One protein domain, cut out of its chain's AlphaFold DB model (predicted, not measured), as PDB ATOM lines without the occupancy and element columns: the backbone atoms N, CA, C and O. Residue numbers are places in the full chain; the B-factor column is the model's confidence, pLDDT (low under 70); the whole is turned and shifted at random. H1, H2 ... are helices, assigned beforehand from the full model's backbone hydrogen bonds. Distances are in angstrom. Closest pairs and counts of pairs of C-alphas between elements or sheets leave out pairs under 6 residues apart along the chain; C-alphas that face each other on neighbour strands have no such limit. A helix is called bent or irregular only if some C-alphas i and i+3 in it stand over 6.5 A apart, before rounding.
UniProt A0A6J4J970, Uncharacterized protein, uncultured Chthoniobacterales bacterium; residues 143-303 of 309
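This is residues 143 to 303 of the 309 residues of an uncharacterized protein of uncultured Chthoniobacterales bacterium (UniProt A0A6J4J970). Three helical hairpins are stacked one on the next: the long H3 with H4, then H5 with H6 crossing them, then H7 with H8, where H7 packs on H6. H1 and H2 sit beside the first half of H3, while H9 packs on H6 with residues 286 to 290 alone, crosses the last residues of H3 and sticks out with residues 298 to 303. The printed part has 161 residues with nine named helices, H1 to H9 in order, and no named strand: its class is all helix, the packing part aligned, part crossed. It is compact, with a radius of gyration of the C-alphas of 16.1 A, and spans 49 by 39 by 29 A.

H1, residues 147 to 153, only just touches H3, residues 175 to 198, with 3 pairs of C-alphas within 8 A; the closest are those of His 147 and Leu 185, 6.5 A apart. H2, residues 155 to 162, touches residues 214 to 217 alone of H4, residues 205 to 217; the closest C-alphas are those of Tyr 162 and Asn 217, 5.5 A apart. H3 is the hub, touching six helices. H3 and H4 form a hairpin at a shallow tilt of 23 degrees, closest at the C-alphas of Leu 189 and Ile 211, 6.4 A. H5, residues 219 to 227, touches residues 178 to 186 alone of H3, closest at the C-alphas of Ala 182 and Leu 221, 5.1 A. H5 and H6, residues 236 to 243, form a hairpin, closest at the C-alphas of Arg 222 and Lys 243, 7.1 A. H7, residues 247 to 260, touches H6 with residues 247 to 253 alone, closest at the C-alphas of Thr 250 and Arg 241, 5.6 A. H7 and H8, residues 265 to 280, form a hairpin at 12 degrees, closest at the C-alphas of Met 258 and Lys 268, 5.6 A. H9, residues 286 to 303, touches H6 with residues 286 to 290 alone, opposite ways at a shallow tilt of 3 degrees; the C-alphas of Ala 238 and Pro 286, the closest, are 4.3 A apart. Every O i to N i+4 pair is within hydrogen-bond range in H1, H3 and H5 to H9, against 8 of 9 in H4 and 1 of 4 in H2, where 3 of 5 O i to N i+3 pairs are.

H1 begins at C-alpha 147 (133.747, 305.594, 222.329). H2 is only just irregular: C-alphas 156 and 159 are 6.8 A apart. H3 measures 34.2 A, H8 22.5 A and H9 26.4 A, ending at C-alpha 303 (141.095, 271.301, 208.528).

The two C-alphas farthest apart, those of Gly 170 and Glu 303, are 52.5 A apart. The printed part has no cut, and the link from H2 to H3, residues 163 to 174, is long. Residues 143 to 145 and 202 to 206 have pLDDT under 70.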
ATOM      1  N   GLU A 143     130.107 297.270 224.003       57.06
ATOM      2  CA  GLU A 143     131.196 297.216 223.019       57.06
ATOM      3  C   GLU A 143     130.994 298.242 221.892       57.06
ATOM      4  O   GLU A 143     131.956 298.803 221.386       57.06
ATOM      5  N   THR A 144     129.754 298.570 221.515       60.56
ATOM      6  CA  THR A 144     129.505 299.628 220.520       60.56
ATOM      7  C   THR A 144     129.563 301.044 221.081       60.56
ATOM      8  O   THR A 144     129.697 301.976 220.293       60.56
ATOM      9  N   SER A 145     129.491 301.248 222.400       65.88
ATOM     10  CA  SER A 145     129.344 302.575 223.019       65.88
ATOM     11  C   SER A 145     130.564 303.069 223.797       65.88
ATOM     12  O   SER A 145     130.564 304.228 224.211       65.88
ATOM     13  N   ASP A 146     131.634 302.276 223.914       70.69
ATOM     14  CA  ASP A 146     132.864 302.641 224.646       70.69
ATOM     15  C   ASP A 146     133.535 303.940 224.149       70.69
ATOM     16  O   ASP A 146     134.248 304.620 224.886       70.69
ATOM     17  N   HIS A 147     133.265 304.340 222.908       77.94
ATOM     18  CA  HIS A 147     133.747 305.594 222.329       77.94
ATOM     19  C   HIS A 147     132.951 306.835 222.795       77.94
ATOM     20  O   HIS A 147     133.465 307.955 222.751       77.94
ATOM     21  N   LEU A 148     131.702 306.673 223.257       79.56
ATOM     22  CA  LEU A 148     130.826 307.788 223.640       79.56
ATOM     23  C   LEU A 148     131.358 308.578 224.846       79.56
ATOM     24  O   LEU A 148     131.388 309.808 224.756       79.56
ATOM     25  N   PRO A 149     131.835 307.951 225.945       82.88
ATOM     26  CA  PRO A 149     132.453 308.684 227.048       82.88
ATOM     27  C   PRO A 149     133.640 309.540 226.596       82.88
ATOM     28  O   PRO A 149     133.766 310.689 227.021       82.88
ATOM     29  N   LEU A 150     134.473 309.024 225.687       83.62
ATOM     30  CA  LEU A 150     135.621 309.764 225.158       83.62
ATOM     31  C   LEU A 150     135.182 310.984 224.346       83.62
ATOM     32  O   LEU A 150     135.756 312.057 224.503       83.62
ATOM     33  N   LEU A 151     134.127 310.867 223.537       85.31
ATOM     34  CA  LEU A 151     133.566 311.998 222.791       85.31
ATOM     35  C   LEU A 151     132.806 312.997 223.673       85.31
ATOM     36  O   LEU A 151     132.600 314.147 223.277       85.31
ATOM     37  N   ILE A 152     132.361 312.586 224.861       86.00
ATOM     38  CA  ILE A 152     131.845 313.497 225.891       86.00
ATOM     39  C   ILE A 152     132.992 314.289 226.516       86.00
ATOM     40  O   ILE A 152     132.884 315.507 226.634       86.00
ATOM     41  N   GLN A 153     134.099 313.623 226.842       88.94
ATOM     42  CA  GLN A 153     135.280 314.253 227.436       88.94
ATOM     43  C   GLN A 153     136.074 315.114 226.437       88.94
ATOM     44  O   GLN A 153     136.650 316.128 226.822       88.94
ATOM     45  N   ARG A 154     136.092 314.735 225.153       91.19
ATOM     46  CA  ARG A 154     136.822 315.404 224.065       91.19
ATOM     47  C   ARG A 154     135.860 315.843 222.952       91.19
ATOM     48  O   ARG A 154     135.862 315.273 221.859       91.19
ATOM     49  N   PRO A 155     135.019 316.865 223.192       92.50
ATOM     50  CA  PRO A 155     133.982 317.270 222.242       92.50
ATOM     51  C   PRO A 155     134.541 317.787 220.909       92.50
ATOM     52  O   PRO A 155     133.869 317.664 219.888       92.50
ATOM     53  N   TYR A 156     135.779 318.297 220.889       93.88
ATOM     54  CA  TYR A 156     136.453 318.765 219.673       93.88
ATOM     55  C   TYR A 156     136.718 317.650 218.645       93.88
ATOM     56  O   TYR A 156     136.955 317.960 217.482       93.88
ATOM     57  N   LEU A 157     136.649 316.371 219.043       93.69
ATOM     58  CA  LEU A 157     136.778 315.231 218.129       93.69
ATOM     59  C   LEU A 157     135.483 314.923 217.364       93.69
ATOM     60  O   LEU A 157     135.535 314.353 216.277       93.69
ATOM     61  N   ARG A 158     134.311 315.303 217.892       91.94
ATOM     62  CA  ARG A 158     133.007 314.946 217.300       91.94
ATOM     63  C   ARG A 158     132.850 315.349 215.829       91.94
ATOM     64  O   ARG A 158     132.363 314.508 215.072       91.94
ATOM     65  N   PRO A 159     133.292 316.542 215.379       94.75
ATOM     66  CA  PRO A 159     133.099 316.945 213.988       94.75
ATOM     67  C   PRO A 159     133.720 315.977 212.971       94.75
ATOM     68  O   PRO A 159     133.182 315.806 211.878       94.75
ATOM     69  N   TYR A 160     134.812 315.294 213.331       94.62
ATOM     70  CA  TYR A 160     135.479 314.324 212.453       94.62
ATOM     71  C   TYR A 160     134.698 313.014 212.285       94.62
ATOM     72  O   TYR A 160     134.918 312.289 211.312       94.62
ATOM     73  N   PHE A 161     133.786 312.701 213.211       92.31
ATOM     74  CA  PHE A 161     133.058 311.426 213.257       92.31
ATOM     75  C   PHE A 161     131.550 311.547 213.004       92.31
ATOM     76  O   PHE A 161     130.918 310.544 212.669       92.31
ATOM     77  N   TYR A 162     130.980 312.748 213.149       88.56
ATOM     78  CA  TYR A 162     129.539 312.997 212.998       88.56
ATOM     79  C   TYR A 162     129.204 314.071 211.956       88.56
ATOM     80  O   TYR A 162     128.138 313.987 211.352       88.56
ATOM     81  N   ASP A 163     130.112 315.018 211.690       91.19
ATOM     82  CA  ASP A 163     129.831 316.197 210.852       91.19
ATOM     83  C   ASP A 163     130.604 316.188 209.520       91.19
ATOM     84  O   ASP A 163     130.762 317.222 208.870       91.19
ATOM     85  N   ASN A 164     131.120 315.027 209.103       93.81
ATOM     86  CA  ASN A 164     131.875 314.842 207.859       93.81
ATOM     87  C   ASN A 164     133.081 315.795 207.708       93.81
ATOM     88  O   ASN A 164     133.498 316.112 206.590       93.81
ATOM     89  N   LYS A 165     133.670 316.247 208.827       94.94
ATOM     90  CA  LYS A 165     134.875 317.084 208.816       94.94
ATOM     91  C   LYS A 165     136.099 316.222 208.499       94.94
ATOM     92  O   LYS A 165     136.393 315.261 209.206       94.94
ATOM     93  N   ALA A 166     136.843 316.584 207.456       94.56
ATOM     94  CA  ALA A 166     138.170 316.025 207.208       94.56
ATOM     95  C   ALA A 166     139.207 316.712 208.108       94.56
ATOM     96  O   ALA A 166     139.139 317.928 208.304       94.56
ATOM     97  N   TRP A 167     140.160 315.942 208.633       96.12
ATOM     98  CA  TRP A 167     141.268 316.487 209.415       96.12
ATOM     99  C   TRP A 167     142.191 317.347 208.546       96.12
ATOM    100  O   TRP A 167     142.429 317.030 207.377       96.12
ATOM    101  N   ARG A 168     142.687 318.451 209.113       95.50
ATOM    102  CA  ARG A 168     143.645 319.359 208.472       95.50
ATOM    103  C   ARG A 168     144.709 319.799 209.468       95.50
ATOM    104  O   ARG A 168     144.452 319.881 210.665       95.50
ATOM    105  N   GLU A 169     145.881 320.148 208.957       93.38
ATOM    106  CA  GLU A 169     146.937 320.738 209.773       93.38
ATOM    107  C   GLU A 169     146.458 322.058 210.410       93.38
ATOM    108  O   GLU A 169     145.830 322.886 209.748       93.38
ATOM    109  N   GLY A 170     146.708 322.229 211.712       91.75
ATOM    110  CA  GLY A 170     146.230 323.374 212.502       91.75
ATOM    111  C   GLY A 170     144.861 323.188 213.171       91.75
ATOM    112  O   GLY A 170     144.415 324.076 213.898       91.75
ATOM    113  N   ASP A 171     144.197 322.049 212.965       94.56
ATOM    114  CA  ASP A 171     142.991 321.694 213.712       94.56
ATOM    115  C   ASP A 171     143.266 321.466 215.217       94.56
ATOM    116  O   ASP A 171     144.376 321.098 215.600       94.56
ATOM    117  N   PRO A 172     142.248 321.623 216.092       92.88
ATOM    118  CA  PRO A 172     142.407 321.421 217.537       92.88
ATOM    119  C   PRO A 172     142.684 319.962 217.923       92.88
ATOM    120  O   PRO A 172     143.220 319.708 218.997       92.88
ATOM    121  N   ALA A 173     142.293 319.006 217.075       94.06
ATOM    122  CA  ALA A 173     142.630 317.600 217.241       94.06
ATOM    123  C   ALA A 173     143.940 317.281 216.522       94.06
ATOM    124  O   ALA A 173     144.131 317.671 215.367       94.06
ATOM    125  N   THR A 174     144.802 316.498 217.162       95.44
ATOM    126  CA  THR A 174     145.982 315.949 216.482       95.44
ATOM    127  C   THR A 174     145.580 314.851 215.489       95.44
ATOM    128  O   THR A 174     144.560 314.180 215.672       95.44
ATOM    129  N   ALA A 175     146.380 314.646 214.435       94.12
ATOM    130  CA  ALA A 175     146.142 313.570 213.464       94.12
ATOM    131  C   ALA A 175     146.085 312.195 214.146       94.12
ATOM    132  O   ALA A 175     145.191 311.399 213.861       94.12
ATOM    133  N   ASP A 176     146.996 311.951 215.091       94.88
ATOM    134  CA  ASP A 176     147.074 310.695 215.835       94.88
ATOM    135  C   ASP A 176     145.827 310.459 216.690       94.88
ATOM    136  O   ASP A 176     145.304 309.350 216.715       94.88
ATOM    137  N   GLU A 177     145.285 311.492 217.345       94.19
ATOM    138  CA  GLU A 177     144.034 311.356 218.101       94.19
ATOM    139  C   GLU A 177     142.848 310.998 217.208       94.19
ATOM    140  O   GLU A 177     142.036 310.146 217.576       94.19
ATOM    141  N   VAL A 178     142.739 311.633 216.036       95.31
ATOM    142  CA  VAL A 178     141.682 311.307 215.070       95.31
ATOM    143  C   VAL A 178     141.862 309.875 214.564       95.31
ATOM    144  O   VAL A 178     140.887 309.133 214.479       95.31
ATOM    145  N   LYS A 179     143.100 309.450 214.296       95.69
ATOM    146  CA  LYS A 179     143.405 308.090 213.845       95.69
ATOM    147  C   LYS A 179     143.084 307.034 214.906       95.69
ATOM    148  O   LYS A 179     142.385 306.073 214.603       95.69
ATOM    149  N   LEU A 180     143.518 307.235 216.149       93.50
ATOM    150  CA  LEU A 180     143.242 306.328 217.271       93.50
ATOM    151  C   LEU A 180     141.744 306.229 217.572       93.50
ATOM    152  O   LEU A 180     141.229 305.154 217.874       93.50
ATOM    153  N   MET A 181     141.023 307.346 217.470       93.25
ATOM    154  CA  MET A 181     139.573 307.335 217.635       93.25
ATOM    155  C   MET A 181     138.877 306.620 216.469       93.25
ATOM    156  O   MET A 181     137.905 305.899 216.693       93.25
ATOM    157  N   ALA A 182     139.381 306.776 215.240       95.12
ATOM    158  CA  ALA A 182     138.869 306.054 214.079       95.12
ATOM    159  C   ALA A 182     139.066 304.538 214.216       95.12
ATOM    160  O   ALA A 182     138.146 303.772 213.932       95.12
ATOM    161  N   GLU A 183     140.234 304.126 214.704       93.88
ATOM    162  CA  GLU A 183     140.557 302.738 215.028       93.88
ATOM    163  C   GLU A 183     139.583 302.154 216.054       93.88
ATOM    164  O   GLU A 183     138.911 301.166 215.759       93.88
ATOM    165  N   LEU A 184     139.437 302.809 217.212       91.31
ATOM    166  CA  LEU A 184     138.529 302.375 218.278       91.31
ATOM    167  C   LEU A 184     137.088 302.231 217.772       91.31
ATOM    168  O   LEU A 184     136.415 301.236 218.041       91.31
ATOM    169  N   LEU A 185     136.605 303.228 217.028       90.69
ATOM    170  CA  LEU A 185     135.268 303.196 216.446       90.69
ATOM    171  C   LEU A 185     135.108 302.032 215.469       90.69
ATOM    172  O   LEU A 185     134.124 301.304 215.558       90.69
ATOM    173  N   LEU A 186     136.051 301.828 214.551       93.06
ATOM    174  CA  LEU A 186     135.961 300.738 213.581       93.06
ATOM    175  C   LEU A 186     136.060 299.358 214.223       93.06
ATOM    176  O   LEU A 186     135.329 298.470 213.789       93.06
ATOM    177  N   ASP A 187     136.889 299.174 215.250       91.25
ATOM    178  CA  ASP A 187     136.966 297.916 216.000       91.25
ATOM    179  C   ASP A 187     135.621 297.601 216.677       91.25
ATOM    180  O   ASP A 187     135.105 296.484 216.563       91.25
ATOM    181  N   ASN A 188     134.980 298.613 217.267       87.81
ATOM    182  CA  ASN A 188     133.653 298.482 217.871       87.81
ATOM    183  C   ASN A 188     132.569 298.148 216.829       87.81
ATOM    184  O   ASN A 188     131.752 297.242 217.026       87.81
ATOM    185  N   LEU A 189     132.575 298.836 215.681       89.44
ATOM    186  CA  LEU A 189     131.640 298.566 214.579       89.44
ATOM    187  C   LEU A 189     131.880 297.173 213.968       89.44
ATOM    188  O   LEU A 189     130.923 296.463 213.652       89.44
ATOM    189  N   ALA A 190     133.140 296.753 213.833       90.81
ATOM    190  CA  ALA A 190     133.508 295.420 213.367       90.81
ATOM    191  C   ALA A 190     133.004 294.334 214.326       90.81
ATOM    192  O   ALA A 190     132.415 293.353 213.864       90.81
ATOM    193  N   SER A 191     133.178 294.526 215.642       87.12
ATOM    194  CA  SER A 191     132.657 293.607 216.663       87.12
ATOM    195  C   SER A 191     131.140 293.453 216.540       87.12
ATOM    196  O   SER A 191     130.628 292.335 216.458       87.12
ATOM    197  N   ALA A 192     130.417 294.569 216.396       84.38
ATOM    198  CA  ALA A 192     128.963 294.567 216.254       84.38
ATOM    199  C   ALA A 192     128.477 293.767 215.031       84.38
ATOM    200  O   ALA A 192     127.515 292.995 215.126       84.38
ATOM    201  N   ILE A 193     129.158 293.910 213.887       88.31
ATOM    202  CA  ILE A 193     128.858 293.135 212.672       88.31
ATOM    203  C   ILE A 193     129.136 291.649 212.900       88.31
ATOM    204  O   ILE A 193     128.312 290.810 212.536       88.31
ATOM    205  N   ILE A 194     130.283 291.312 213.497       88.25
ATOM    206  CA  ILE A 194     130.675 289.921 213.761       88.25
ATOM    207  C   ILE A 194     129.660 289.253 214.688       88.25
ATOM    208  O   ILE A 194     129.215 288.143 214.397       88.25
ATOM    209  N   HIS A 195     129.251 289.935 215.758       83.38
ATOM    210  CA  HIS A 195     128.212 289.453 216.663       83.38
ATOM    211  C   HIS A 195     126.879 289.251 215.938       83.38
ATOM    212  O   HIS A 195     126.290 288.173 216.037       83.38
ATOM    213  N   SER A 196     126.447 290.222 215.133       83.50
ATOM    214  CA  SER A 196     125.215 290.103 214.338       83.50
ATOM    215  C   SER A 196     125.270 288.927 213.350       83.50
ATOM    216  O   SER A 196     124.285 288.217 213.154       83.50
ATOM    217  N   ALA A 197     126.437 288.667 212.755       86.12
ATOM    218  CA  ALA A 197     126.644 287.548 211.839       86.12
ATOM    219  C   ALA A 197     126.714 286.187 212.547       86.12
ATOM    220  O   ALA A 197     126.237 285.190 211.996       86.12
ATOM    221  N   ALA A 198     127.292 286.145 213.751       84.12
ATOM    222  CA  ALA A 198     127.420 284.943 214.566       84.12
ATOM    223  C   ALA A 198     126.091 284.503 215.203       84.12
ATOM    224  O   ALA A 198     125.906 283.304 215.419       84.12
ATOM    225  N   PHE A 199     125.180 285.444 215.469       81.62
ATOM    226  CA  PHE A 199     123.905 285.199 216.149       81.62
ATOM    227  C   PHE A 199     122.706 285.725 215.334       81.62
ATOM    228  O   PHE A 199     122.041 286.675 215.748       81.62
ATOM    229  N   PRO A 200     122.388 285.105 214.182       73.81
ATOM    230  CA  PRO A 200     121.329 285.572 213.280       73.81
ATOM    231  C   PRO A 200     119.930 285.634 213.897       73.81
ATOM    232  O   PRO A 200     119.087 286.389 213.418       73.81
ATOM    233  N   GLN A 201     119.673 284.855 214.950       71.44
ATOM    234  CA  GLN A 201     118.408 284.873 215.682       71.44
ATOM    235  C   GLN A 201     118.118 286.217 216.380       71.44
ATOM    236  O   GLN A 201     116.973 286.456 216.756       71.44
ATOM    237  N   TYR A 202     119.113 287.108 216.498       65.25
ATOM    238  CA  TYR A 202     118.968 288.457 217.055       65.25
ATOM    239  C   TYR A 202     119.295 289.511 215.987       65.25
ATOM    240  O   TYR A 202     120.391 290.072 215.976       65.25
ATOM    241  N   PRO A 203     118.373 289.785 215.045       58.34
ATOM    242  CA  PRO A 203     118.626 290.728 213.965       58.34
ATOM    243  C   PRO A 203     118.674 292.161 214.503       58.34
ATOM    244  O   PRO A 203     117.643 292.817 214.665       58.34
ATOM    245  N   ILE A 204     119.875 292.692 214.726       63.78
ATOM    246  CA  ILE A 204     120.050 294.097 215.103       63.78
ATOM    247  C   ILE A 204     120.073 294.957 213.829       63.78
ATOM    248  O   ILE A 204     121.100 295.499 213.432       63.78
ATOM    249  N   ARG A 205     118.925 295.085 213.145       61.50
ATOM    250  CA  ARG A 205     118.807 295.900 211.911       61.50
ATOM    251  C   ARG A 205     119.213 297.367 212.112       61.50
ATOM    252  O   ARG A 205     119.638 298.018 211.162       61.50
ATOM    253  N   SER A 206     119.106 297.884 213.336       67.94
ATOM    254  CA  SER A 206     119.574 299.227 213.695       67.94
ATOM    255  C   SER A 206     121.096 299.376 213.595       67.94
ATOM    256  O   SER A 206     121.567 300.452 213.239       67.94
ATOM    257  N   VAL A 207     121.871 298.308 213.827       76.31
ATOM    258  CA  VAL A 207     123.342 298.356 213.810       76.31
ATOM    259  C   VAL A 207     123.865 298.700 212.419       76.31
ATOM    260  O   VAL A 207     124.724 299.569 212.299       76.31
ATOM    261  N   GLU A 208     123.307 298.124 211.350       84.12
ATOM    262  CA  GLU A 208     123.735 298.458 209.984       84.12
ATOM    263  C   GLU A 208     123.497 299.929 209.632       84.12
ATOM    264  O   GLU A 208     124.339 300.550 208.983       84.12
ATOM    265  N   GLN A 209     122.364 300.497 210.056       84.25
ATOM    266  CA  GLN A 209     122.043 301.904 209.805       84.25
ATOM    267  C   GLN A 209     123.001 302.829 210.557       84.25
ATOM    268  O   GLN A 209     123.512 303.779 209.967       84.25
ATOM    269  N   THR A 210     123.299 302.514 211.820       84.81
ATOM    270  CA  THR A 210     124.269 303.255 212.632       84.81
ATOM    271  C   THR A 210     125.676 303.172 212.040       84.81
ATOM    272  O   THR A 210     126.323 304.201 211.853       84.81
ATOM    273  N   ILE A 211     126.140 301.978 211.655       89.81
ATOM    274  CA  ILE A 211     127.454 301.809 211.015       89.81
ATOM    275  C   ILE A 211     127.518 302.596 209.705       89.81
ATOM    276  O   ILE A 211     128.483 303.317 209.456       89.81
ATOM    277  N   ARG A 212     126.474 302.494 208.874       91.62
ATOM    278  CA  ARG A 212     126.374 303.233 207.613       91.62
ATOM    279  C   ARG A 212     126.428 304.738 207.849       91.62
ATOM    280  O   ARG A 212     127.122 305.432 207.113       91.62
ATOM    281  N   PHE A 213     125.731 305.239 208.866       89.56
ATOM    282  CA  PHE A 213     125.784 306.645 209.252       89.56
ATOM    283  C   PHE A 213     127.220 307.073 209.587       89.56
ATOM    284  O   PHE A 213     127.709 308.036 209.000       89.56
ATOM    285  N   HIS A 214     127.921 306.335 210.450       90.44
ATOM    286  CA  HIS A 214     129.295 306.676 210.833       90.44
ATOM    287  C   HIS A 214     130.264 306.631 209.649       90.44
ATOM    288  O   HIS A 214     130.986 307.594 209.404       90.44
ATOM    289  N   LEU A 215     130.239 305.553 208.860       93.94
ATOM    290  CA  LEU A 215     131.127 305.408 207.702       93.94
ATOM    291  C   LEU A 215     130.856 306.456 206.614       93.94
ATOM    292  O   LEU A 215     131.762 306.815 205.868       93.94
ATOM    293  N   ARG A 216     129.627 306.968 206.493       90.25
ATOM    294  CA  ARG A 216     129.298 307.996 205.491       90.25
ATOM    295  C   ARG A 216     129.630 309.408 205.948       90.25
ATOM    296  O   ARG A 216     130.018 310.217 205.106       90.25
ATOM    297  N   ASN A 217     129.523 309.669 207.248       90.56
ATOM    298  CA  ASN A 217     129.728 310.989 207.843       90.56
ATOM    299  C   ASN A 217     131.096 311.152 208.519       90.56
ATOM    300  O   ASN A 217     131.313 312.128 209.231       90.56
ATOM    301  N   SER A 218     132.031 310.227 208.292       95.56
ATOM    302  CA  SER A 218     133.398 310.345 208.790       95.56
ATOM    303  C   SER A 218     134.421 309.960 207.720       95.56
ATOM    304  O   SER A 218     134.619 308.772 207.446       95.56
ATOM    305  N   PRO A 219     135.109 310.945 207.114       95.81
ATOM    306  CA  PRO A 219     136.261 310.689 206.257       95.81
ATOM    307  C   PRO A 219     137.335 309.882 206.989       95.81
ATOM    308  O   PRO A 219     137.797 308.884 206.454       95.81
ATOM    309  N   ALA A 220     137.615 310.222 208.253       95.69
ATOM    310  CA  ALA A 220     138.610 309.536 209.074       95.69
ATOM    311  C   ALA A 220     138.348 308.024 209.204       95.69
ATOM    312  O   ALA A 220     139.272 307.230 209.051       95.69
ATOM    313  N   LEU A 221     137.090 307.607 209.420       96.38
ATOM    314  CA  LEU A 221     136.748 306.179 209.456       96.38
ATOM    315  C   LEU A 221     136.927 305.512 208.089       96.38
ATOM    316  O   LEU A 221     137.399 304.382 208.012       96.38
ATOM    317  N   ARG A 222     136.554 306.178 206.992       96.38
ATOM    318  CA  ARG A 222     136.732 305.599 205.650       96.38
ATOM    319  C   ARG A 222     138.203 305.416 205.316       96.38
ATOM    320  O   ARG A 222     138.573 304.352 204.828       96.38
ATOM    321  N   ASP A 223     139.007 306.430 205.592       95.88
ATOM    322  CA  ASP A 223     140.430 306.432 205.279       95.88
ATOM    323  C   ASP A 223     141.149 305.363 206.107       95.88
ATOM    324  O   ASP A 223     141.867 304.535 205.545       95.88
ATOM    325  N   PHE A 224     140.854 305.279 207.411       96.88
ATOM    326  CA  PHE A 224     141.419 304.238 208.271       96.88
ATOM    327  C   PHE A 224     140.977 302.827 207.862       96.88
ATOM    328  O   PHE A 224     141.793 301.910 207.850       96.88
ATOM    329  N   LEU A 225     139.705 302.630 207.486       96.94
ATOM    330  CA  LEU A 225     139.221 301.332 207.000       96.94
ATOM    331  C   LEU A 225     139.991 300.870 205.755       96.94
ATOM    332  O   LEU A 225     140.258 299.678 205.611       96.94
ATOM    333  N   MET A 226     140.331 301.798 204.856       96.62
ATOM    334  CA  MET A 226     141.111 301.492 203.656       96.62
ATOM    335  C   MET A 226     142.591 301.252 203.983       96.62
ATOM    336  O   MET A 226     143.190 300.341 203.416       96.62
ATOM    337  N   GLU A 227     143.169 302.026 204.904       95.38
ATOM    338  CA  GLU A 227     144.560 301.868 205.349       95.38
ATOM    339  C   GLU A 227     144.777 300.525 206.063       95.38
ATOM    340  O   GLU A 227     145.716 299.797 205.751       95.38
ATOM    341  N   ALA A 228     143.878 300.175 206.983       94.62
ATOM    342  CA  ALA A 228     144.040 299.073 207.925       94.62
ATOM    343  C   ALA A 228     143.093 297.891 207.637       94.62
ATOM    344  O   ALA A 228     142.667 297.160 208.534       94.62
ATOM    345  N   PHE A 229     142.717 297.711 206.366       95.69
ATOM    346  CA  PHE A 229     141.740 296.705 205.935       95.69
ATOM    347  C   PHE A 229     142.129 295.262 206.306       95.69
ATOM    348  O   PHE A 229     141.280 294.403 206.559       95.69
ATOM    349  N   ASP A 230     143.425 294.968 206.312       93.31
ATOM    350  CA  ASP A 230     143.991 293.665 206.656       93.31
ATOM    351  C   ASP A 230     143.635 293.211 208.082       93.31
ATOM    352  O   ASP A 230     143.380 292.012 208.265       93.31
ATOM    353  N   ARG A 231     143.509 294.154 209.032       93.56
ATOM    354  CA  ARG A 231     143.086 293.912 210.426       93.56
ATOM    355  C   ARG A 231     141.658 293.387 210.529       93.56
ATOM    356  O   ARG A 231     141.370 292.506 211.338       93.56
ATOM    357  N   PHE A 232     140.761 293.861 209.668       94.19
ATOM    358  CA  PHE A 232     139.338 293.516 209.706       94.19
ATOM    359  C   PHE A 232     139.037 292.220 208.938       94.19
ATOM    360  O   PHE A 232     138.168 292.175 208.072       94.19
ATOM    361  N   GLN A 233     139.726 291.124 209.261       92.38
ATOM    362  CA  GLN A 233     139.645 289.867 208.495       92.38
ATOM    363  C   GLN A 233     138.227 289.284 208.379       92.38
ATOM    364  O   GLN A 233     137.905 288.623 207.393       92.38
ATOM    365  N   LEU A 234     137.396 289.495 209.403       92.12
ATOM    366  CA  LEU A 234     136.048 288.930 209.496       92.12
ATOM    367  C   LEU A 234     134.952 289.906 209.058       92.12
ATOM    368  O   LEU A 234     133.959 289.481 208.473       92.12
ATOM    369  N   ALA A 235     135.130 291.200 209.332       93.94
ATOM    370  CA  ALA A 235     134.121 292.230 209.089       93.94
ATOM    371  C   ALA A 235     134.448 293.147 207.901       93.94
ATOM    372  O   ALA A 235     133.578 293.882 207.450       93.94
ATOM    373  N   GLY A 236     135.673 293.116 207.371       94.44
ATOM    374  CA  GLY A 236     136.175 294.112 206.423       94.44
ATOM    375  C   GLY A 236     135.318 294.235 205.167       94.44
ATOM    376  O   GLY A 236     134.947 295.339 204.783       94.44
ATOM    377  N   LEU A 237     134.921 293.114 204.555       96.06
ATOM    378  CA  LEU A 237     134.058 293.146 203.367       96.06
ATOM    379  C   LEU A 237     132.667 293.730 203.673       96.06
ATOM    380  O   LEU A 237     132.114 294.467 202.858       96.06
ATOM    381  N   ALA A 238     132.118 293.440 204.854       95.00
ATOM    382  CA  ALA A 238     130.848 294.000 205.306       95.00
ATOM    383  C   ALA A 238     130.958 295.512 205.569       95.00
ATOM    384  O   ALA A 238     130.094 296.274 205.139       95.00
ATOM    385  N   LEU A 239     132.050 295.957 206.199       95.81
ATOM    386  CA  LEU A 239     132.346 297.373 206.425       95.81
ATOM    387  C   LEU A 239     132.524 298.131 205.103       95.81
ATOM    388  O   LEU A 239     131.929 299.192 204.934       95.81
ATOM    389  N   LEU A 240     133.245 297.568 204.125       95.56
ATOM    390  CA  LEU A 240     133.344 298.152 202.779       95.56
ATOM    391  C   LEU A 240     131.976 298.248 202.100       95.56
ATOM    392  O   LEU A 240     131.658 299.263 201.480       95.56
ATOM    393  N   ARG A 241     131.137 297.215 202.239       94.88
ATOM    394  CA  ARG A 241     129.782 297.247 201.688       94.88
ATOM    395  C   ARG A 241     128.929 298.335 202.338       94.88
ATOM    396  O   ARG A 241     128.140 298.958 201.633       94.88
ATOM    397  N   LEU A 242     129.074 298.564 203.645       94.38
ATOM    398  CA  LEU A 242     128.351 299.597 204.397       94.38
ATOM    399  C   LEU A 242     128.867 301.016 204.118       94.38
ATOM    400  O   LEU A 242     128.068 301.956 204.107       94.38
ATOM    401  N   LYS A 243     130.172 301.163 203.855       95.12
ATOM    402  CA  LYS A 243     130.802 302.412 203.402       95.12
ATOM    403  C   LYS A 243     130.194 302.898 202.084       95.12
ATOM    404  O   LYS A 243     129.954 304.093 201.938       95.12
ATOM    405  N   ASN A 244     129.942 301.984 201.148       95.00
ATOM    406  CA  ASN A 244     129.536 302.312 199.783       95.00
ATOM    407  C   ASN A 244     128.018 302.211 199.558       95.00
ATOM    408  O   ASN A 244     127.297 301.505 200.266       95.00
ATOM    409  N   ASP A 245     127.512 302.906 198.541       91.25
ATOM    410  CA  ASP A 245     126.108 302.799 198.133       91.25
ATOM    411  C   ASP A 245     125.883 301.562 197.266       91.25
ATOM    412  O   ASP A 245     124.930 300.803 197.484       91.25
ATOM    413  N   SER A 246     126.814 301.299 196.347       93.38
ATOM    414  CA  SER A 246     126.671 300.253 195.340       93.38
ATOM    415  C   SER A 246     127.671 299.101 195.500       93.38
ATOM    416  O   SER A 246     128.711 299.199 196.168       93.38
ATOM    417  N   LYS A 247     127.338 297.971 194.867       94.38
ATOM    418  CA  LYS A 247     128.222 296.802 194.788       94.38
ATOM    419  C   LYS A 247     129.480 297.137 193.986       94.38
ATOM    420  O   LYS A 247     130.575 296.781 194.402       94.38
ATOM    421  N   GLU A 248     129.337 297.884 192.899       95.69
ATOM    422  CA  GLU A 248     130.416 298.265 191.983       95.69
ATOM    423  C   GLU A 248     131.471 299.126 192.685       95.69
ATOM    424  O   GLU A 248     132.664 298.894 192.505       95.69
ATOM    425  N   GLN A 249     131.043 300.059 193.542       96.12
ATOM    426  CA  GLN A 249     131.942 300.841 194.400       96.12
ATOM    427  C   GLN A 249     132.712 299.941 195.377       96.12
ATOM    428  O   GLN A 249     133.920 300.082 195.535       96.12
ATOM    429  N   THR A 250     132.028 298.964 195.979       96.38
ATOM    430  CA  THR A 250     132.656 297.991 196.887       96.38
ATOM    431  C   THR A 250     133.684 297.124 196.155       96.38
ATOM    432  O   THR A 250     134.766 296.859 196.678       96.38
ATOM    433  N   GLU A 251     133.385 296.702 194.924       96.94
ATOM    434  CA  GLU A 251     134.341 295.979 194.086       96.94
ATOM    435  C   GLU A 251     135.536 296.853 193.684       96.94
ATOM    436  O   GLU A 251     136.662 296.359 193.652       96.94
ATOM    437  N   ALA A 252     135.311 298.130 193.362       97.31
ATOM    438  CA  ALA A 252     136.374 299.072 193.020       97.31
ATOM    439  C   ALA A 252     137.338 299.285 194.198       97.31
ATOM    440  O   ALA A 252     138.545 299.108 194.022       97.31
ATOM    441  N   ASP A 253     136.810 299.538 195.398       96.75
ATOM    442  CA  ASP A 253     137.607 299.642 196.625       96.75
ATOM    443  C   ASP A 253     138.413 298.366 196.882       96.75
ATOM    444  O   ASP A 253     139.600 298.413 197.200       96.75
ATOM    445  N   LEU A 254     137.795 297.195 196.707       96.19
ATOM    446  CA  LEU A 254     138.477 295.927 196.944       96.19
ATOM    447  C   LEU A 254     139.587 295.663 195.914       96.19
ATOM    448  O   LEU A 254     140.637 295.133 196.276       96.19
ATOM    449  N   ARG A 255     139.400 296.073 194.651       96.56
ATOM    450  CA  ARG A 255     140.465 296.045 193.630       96.56
ATOM    451  C   ARG A 255     141.607 297.002 193.984       96.56
ATOM    452  O   ARG A 255     142.764 296.605 193.863       96.56
ATOM    453  N   GLN A 256     141.299 298.206 194.469       96.12
ATOM    454  CA  GLN A 256     142.304 299.161 194.950       96.12
ATOM    455  C   GLN A 256     143.106 298.584 196.128       96.12
ATOM    456  O   GLN A 256     144.335 298.659 196.154       96.12
ATOM    457  N   LEU A 257     142.429 297.937 197.079       95.31
ATOM    458  CA  LEU A 257     143.088 297.249 198.185       95.31
ATOM    459  C   LEU A 257     143.984 296.113 197.675       95.31
ATOM    460  O   LEU A 257     145.099 295.951 198.156       95.31
ATOM    461  N   MET A 258     143.552 295.338 196.680       93.62
ATOM    462  CA  MET A 258     144.396 294.290 196.090       93.62
ATOM    463  C   MET A 258     145.675 294.837 195.450       93.62
ATOM    464  O   MET A 258     146.720 294.198 195.570       93.62
ATOM    465  N   SER A 259     145.615 295.995 194.783       92.44
ATOM    466  CA  SER A 259     146.816 296.623 194.219       92.44
ATOM    467  C   SER A 259     147.750 297.186 195.293       92.44
ATOM    468  O   SER A 259     148.953 297.253 195.068       92.44
ATOM    469  N   ALA A 260     147.218 297.536 196.468       91.75
ATOM    470  CA  ALA A 260     147.987 298.067 197.594       91.75
ATOM    471  C   ALA A 260     148.702 296.991 198.442       91.75
ATOM    472  O   ALA A 260     149.511 297.341 199.292       91.75
ATOM    473  N   CYS A 261     148.447 295.692 198.228       85.25
ATOM    474  CA  CYS A 261     149.017 294.594 199.034       85.25
ATOM    475  C   CYS A 261     150.546 294.421 198.948       85.25
ATOM    476  O   CYS A 261     151.094 293.600 199.682       85.25
ATOM    477  N   GLY A 262     151.241 295.125 198.050       85.94
ATOM    478  CA  GLY A 262     152.677 294.935 197.847       85.94
ATOM    479  C   GLY A 262     153.020 293.470 197.537       85.94
ATOM    480  O   GLY A 262     152.514 292.912 196.563       85.94
ATOM    481  N   THR A 263     153.868 292.862 198.374       87.75
ATOM    482  CA  THR A 263     154.371 291.480 198.239       87.75
ATOM    483  C   THR A 263     153.640 290.443 199.104       87.75
ATOM    484  O   THR A 263     154.069 289.293 199.149       87.75
ATOM    485  N   ASP A 264     152.566 290.805 199.818       92.25
ATOM    486  CA  ASP A 264     151.800 289.841 200.624       92.25
ATOM    487  C   ASP A 264     150.825 289.032 199.748       92.25
ATOM    488  O   ASP A 264     149.659 289.393 199.533       92.25
ATOM    489  N   ASP A 265     151.320 287.909 199.227       92.56
ATOM    490  CA  ASP A 265     150.547 286.999 198.379       92.56
ATOM    491  C   ASP A 265     149.358 286.359 199.115       92.56
ATOM    492  O   ASP A 265     148.310 286.105 198.503       92.56
ATOM    493  N   ALA A 266     149.473 286.125 200.427       92.00
ATOM    494  CA  ALA A 266     148.402 285.525 201.220       92.00
ATOM    495  C   ALA A 266     147.211 286.485 201.337       92.00
ATOM    496  O   ALA A 266     146.052 286.086 201.128       92.00
ATOM    497  N   GLU A 267     147.499 287.759 201.599       93.50
ATOM    498  CA  GLU A 267     146.499 288.816 201.678       93.50
ATOM    499  C   GLU A 267     145.884 289.127 200.312       93.50
ATOM    500  O   GLU A 267     144.657 289.221 200.181       93.50
ATOM    501  N   LYS A 268     146.705 289.179 199.260       94.19
ATOM    502  CA  LYS A 268     146.225 289.346 197.883       94.19
ATOM    503  C   LYS A 268     145.271 288.221 197.484       94.19
ATOM    504  O   LYS A 268     144.184 288.482 196.958       94.19
ATOM    505  N   ALA A 269     145.611 286.971 197.808       94.06
ATOM    506  CA  ALA A 269     144.734 285.826 197.587       94.06
ATOM    507  C   ALA A 269     143.448 285.913 198.428       94.06
ATOM    508  O   ALA A 269     142.371 285.519 197.969       94.06
ATOM    509  N   ARG A 270     143.515 286.430 199.666       94.00
ATOM    510  CA  ARG A 270     142.331 286.677 200.510       94.00
ATOM    511  C   ARG A 270     141.391 287.680 199.855       94.00
ATOM    512  O   ARG A 270     140.226 287.334 199.657       94.00
ATOM    513  N   ARG A 271     141.892 288.854 199.470       95.19
ATOM    514  CA  ARG A 271     141.105 289.920 198.830       95.19
ATOM    515  C   ARG A 271     140.523 289.476 197.483       95.19
ATOM    516  O   ARG A 271     139.341 289.700 197.244       95.19
ATOM    517  N   ALA A 272     141.278 288.725 196.674       95.19
ATOM    518  CA  ALA A 272     140.782 288.148 195.418       95.19
ATOM    519  C   ALA A 272     139.580 287.208 195.624       95.19
ATOM    520  O   ALA A 272     138.612 287.234 194.862       95.19
ATOM    521  N   ARG A 273     139.609 286.382 196.679       95.12
ATOM    522  CA  ARG A 273     138.483 285.498 197.024       95.12
ATOM    523  C   ARG A 273     137.264 286.276 197.496       95.12
ATOM    524  O   ARG A 273     136.156 285.942 197.089       95.12
ATOM    525  N   LEU A 274     137.466 287.304 198.324       95.31
ATOM    526  CA  LEU A 274     136.390 288.197 198.757       95.31
ATOM    527  C   LEU A 274     135.738 288.893 197.553       95.31
ATOM    528  O   LEU A 274     134.514 288.954 197.481       95.31
ATOM    529  N   LEU A 275     136.540 289.320 196.571       96.25
ATOM    530  CA  LEU A 275     136.049 289.932 195.336       96.25
ATOM    531  C   LEU A 275     135.217 288.945 194.517       96.25
ATOM    532  O   LEU A 275     134.101 289.269 194.123       96.25
ATOM    533  N   LYS A 276     135.724 287.722 194.319       95.81
ATOM    534  CA  LYS A 276     134.981 286.669 193.619       95.81
ATOM    535  C   LYS A 276     133.649 286.371 194.312       95.81
ATOM    536  O   LYS A 276     132.634 286.256 193.633       95.81
ATOM    537  N   HIS A 277     133.643 286.273 195.643       95.06
ATOM    538  CA  HIS A 277     132.417 286.051 196.406       95.06
ATOM    539  C   HIS A 277     131.414 287.196 196.202       95.06
ATOM    540  O   HIS A 277     130.269 286.939 195.837       95.06
ATOM    541  N   LEU A 278     131.861 288.449 196.337       94.69
ATOM    542  CA  LEU A 278     131.025 289.628 196.109       94.69
ATOM    543  C   LEU A 278     130.416 289.630 194.700       94.69
ATOM    544  O   LEU A 278     129.222 289.877 194.550       94.69
ATOM    545  N   GLN A 279     131.207 289.297 193.678       94.50
ATOM    546  CA  GLN A 279     130.758 289.227 192.287       94.50
ATOM    547  C   GLN A 279     129.664 288.177 192.080       94.50
ATOM    548  O   GLN A 279     128.669 288.474 191.420       94.50
ATOM    549  N   THR A 280     129.809 286.995 192.686       94.62
ATOM    550  CA  THR A 280     128.824 285.905 192.579       94.62
ATOM    551  C   THR A 280     127.535 286.147 193.364       94.62
ATOM    552  O   THR A 280     126.524 285.516 193.068       94.62
ATOM    553  N   THR A 281     127.543 287.051 194.345       91.56
ATOM    554  CA  THR A 281     126.372 287.348 195.178       91.56
ATOM    555  C   THR A 281     125.546 288.481 194.562       91.56
ATOM    556  O   THR A 281     126.045 289.595 194.382       91.56
ATOM    557  N   SER A 282     124.275 288.219 194.238       84.81
ATOM    558  CA  SER A 282     123.378 289.206 193.610       84.81
ATOM    559  C   SER A 282     122.989 290.345 194.556       84.81
ATOM    560  O   SER A 282     123.033 291.510 194.168       84.81
ATOM    561  N   HIS A 283     122.675 290.023 195.815       85.38
ATOM    562  CA  HIS A 283     122.306 290.987 196.854       85.38
ATOM    563  C   HIS A 283     123.183 290.784 198.093       85.38
ATOM    564  O   HIS A 283     122.794 290.066 199.005       85.38
ATOM    565  N   PRO A 284     124.401 291.351 198.113       85.31
ATOM    566  CA  PRO A 284     125.333 291.132 199.209       85.31
ATOM    567  C   PRO A 284     124.917 291.948 200.441       85.31
ATOM    568  O   PRO A 284     125.257 293.132 200.550       85.31
ATOM    569  N   GLU A 285     124.177 291.322 201.360       89.44
ATOM    570  CA  GLU A 285     123.868 291.915 202.662       89.44
ATOM    571  C   GLU A 285     125.123 291.929 203.561       89.44
ATOM    572  O   GLU A 285     125.848 290.932 203.626       89.44
ATOM    573  N   PRO A 286     125.417 293.034 204.277       89.69
ATOM    574  CA  PRO A 286     126.622 293.155 205.102       89.69
ATOM    575  C   PRO A 286     126.800 292.014 206.110       89.69
ATOM    576  O   PRO A 286     127.888 291.446 206.222       89.69
ATOM    577  N   VAL A 287     125.731 291.632 206.812       88.19
ATOM    578  CA  VAL A 287     125.768 290.535 207.790       88.19
ATOM    579  C   VAL A 287     126.081 289.186 207.131       88.19
ATOM    580  O   VAL A 287     126.835 288.388 207.693       88.19
ATOM    581  N   GLU A 288     125.571 288.925 205.926       89.81
ATOM    582  CA  GLU A 288     125.867 287.691 205.186       89.81
ATOM    583  C   GLU A 288     127.332 287.628 204.739       89.81
ATOM    584  O   GLU A 288     127.971 286.580 204.854       89.81
ATOM    585  N   LEU A 289     127.902 288.759 204.315       92.00
ATOM    586  CA  LEU A 289     129.319 288.857 203.950       92.00
ATOM    587  C   LEU A 289     130.247 288.577 205.147       92.00
ATOM    588  O   LEU A 289     131.281 287.911 205.008       92.00
ATOM    589  N   ALA A 290     129.878 289.057 206.337       90.94
ATOM    590  CA  ALA A 290     130.598 288.739 207.568       90.94
ATOM    591  C   ALA A 290     130.425 287.263 207.965       90.94
ATOM    592  O   ALA A 290     131.396 286.606 208.353       90.94
ATOM    593  N   ARG A 291     129.219 286.699 207.792       89.94
ATOM    594  CA  ARG A 291     128.953 285.273 208.036       89.94
ATOM    595  C   ARG A 291     129.803 284.379 207.136       89.94
ATOM    596  O   ARG A 291     130.427 283.449 207.642       89.94
ATOM    597  N   TYR A 292     129.911 284.703 205.847       92.56
ATOM    598  CA  TYR A 292     130.794 284.001 204.911       92.56
ATOM    599  C   TYR A 292     132.240 283.939 205.430       92.56
ATOM    600  O   TYR A 292     132.876 282.880 205.431       92.56
ATOM    601  N   SER A 293     132.753 285.065 205.932       91.94
ATOM    602  CA  SER A 293     134.115 285.155 206.470       91.94
ATOM    603  C   SER A 293     134.287 284.333 207.757       91.94
ATOM    604  O   SER A 293     135.296 283.638 207.919       91.94
ATOM    605  N   LEU A 294     133.282 284.338 208.641       90.50
ATOM    606  CA  LEU A 294     133.254 283.533 209.869       90.50
ATOM    607  C   LEU A 294     133.219 282.026 209.592       90.50
ATOM    608  O   LEU A 294     134.026 281.277 210.148       90.50
ATOM    609  N   GLU A 295     132.309 281.572 208.731       91.25
ATOM    610  CA  GLU A 295     132.180 280.160 208.360       91.25
ATOM    611  C   GLU A 295     133.470 279.629 207.745       91.25
ATOM    612  O   GLU A 295     133.918 278.524 208.062       91.25
ATOM    613  N   ARG A 296     134.119 280.440 206.909       89.88
ATOM    614  CA  ARG A 296     135.396 280.078 206.309       89.88
ATOM    615  C   ARG A 296     136.510 279.941 207.343       89.88
ATOM    616  O   ARG A 296     137.252 278.962 207.290       89.88
ATOM    617  N   LYS A 297     136.621 280.877 208.292       89.06
ATOM    618  CA  LYS A 297     137.607 280.780 209.382       89.06
ATOM    619  C   LYS A 297     137.390 279.511 210.213       89.06
ATOM    620  O   LYS A 297     138.363 278.842 210.559       89.06
ATOM    621  N   ARG A 298     136.129 279.136 210.471       87.75
ATOM    622  CA  ARG A 298     135.782 277.875 211.151       87.75
ATOM    623  C   ARG A 298     136.230 276.647 210.352       87.75
ATOM    624  O   ARG A 298     136.882 275.784 210.926       87.75
ATOM    625  N   LYS A 299     135.957 276.594 209.040       89.00
ATOM    626  CA  LYS A 299     136.387 275.481 208.166       89.00
ATOM    627  C   LYS A 299     137.907 275.304 208.154       89.00
ATOM    628  O   LYS A 299     138.387 274.207 208.408       89.00
ATOM    629  N   LEU A 300     138.652 276.396 207.974       85.62
ATOM    630  CA  LEU A 300     140.120 276.366 207.994       85.62
ATOM    631  C   LEU A 300     140.681 275.901 209.348       85.62
ATOM    632  O   LEU A 300     141.686 275.198 209.389       85.62
ATOM    633  N   SER A 301     140.024 276.263 210.455       82.62
ATOM    634  CA  SER A 301     140.439 275.831 211.798       82.62
ATOM    635  C   SER A 301     140.223 274.326 212.017       82.62
ATOM    636  O   SER A 301     141.024 273.687 212.692       82.62
ATOM    637  N   LEU A 302     139.167 273.751 211.432       78.50
ATOM    638  CA  LEU A 302     138.873 272.315 211.509       78.50
ATOM    639  C   LEU A 302     139.831 271.486 210.642       78.50
ATOM    640  O   LEU A 302     140.312 270.446 211.084       78.50
ATOM    641  N   GLU A 303     140.150 271.963 209.439       79.38
ATOM    642  CA  GLU A 303     141.095 271.301 208.528       79.38
ATOM    643  C   GLU A 303     142.538 271.335 209.062       79.38
ATOM    644  O   GLU A 303     143.276 270.366 208.901       79.38
TER     645      GLU A 303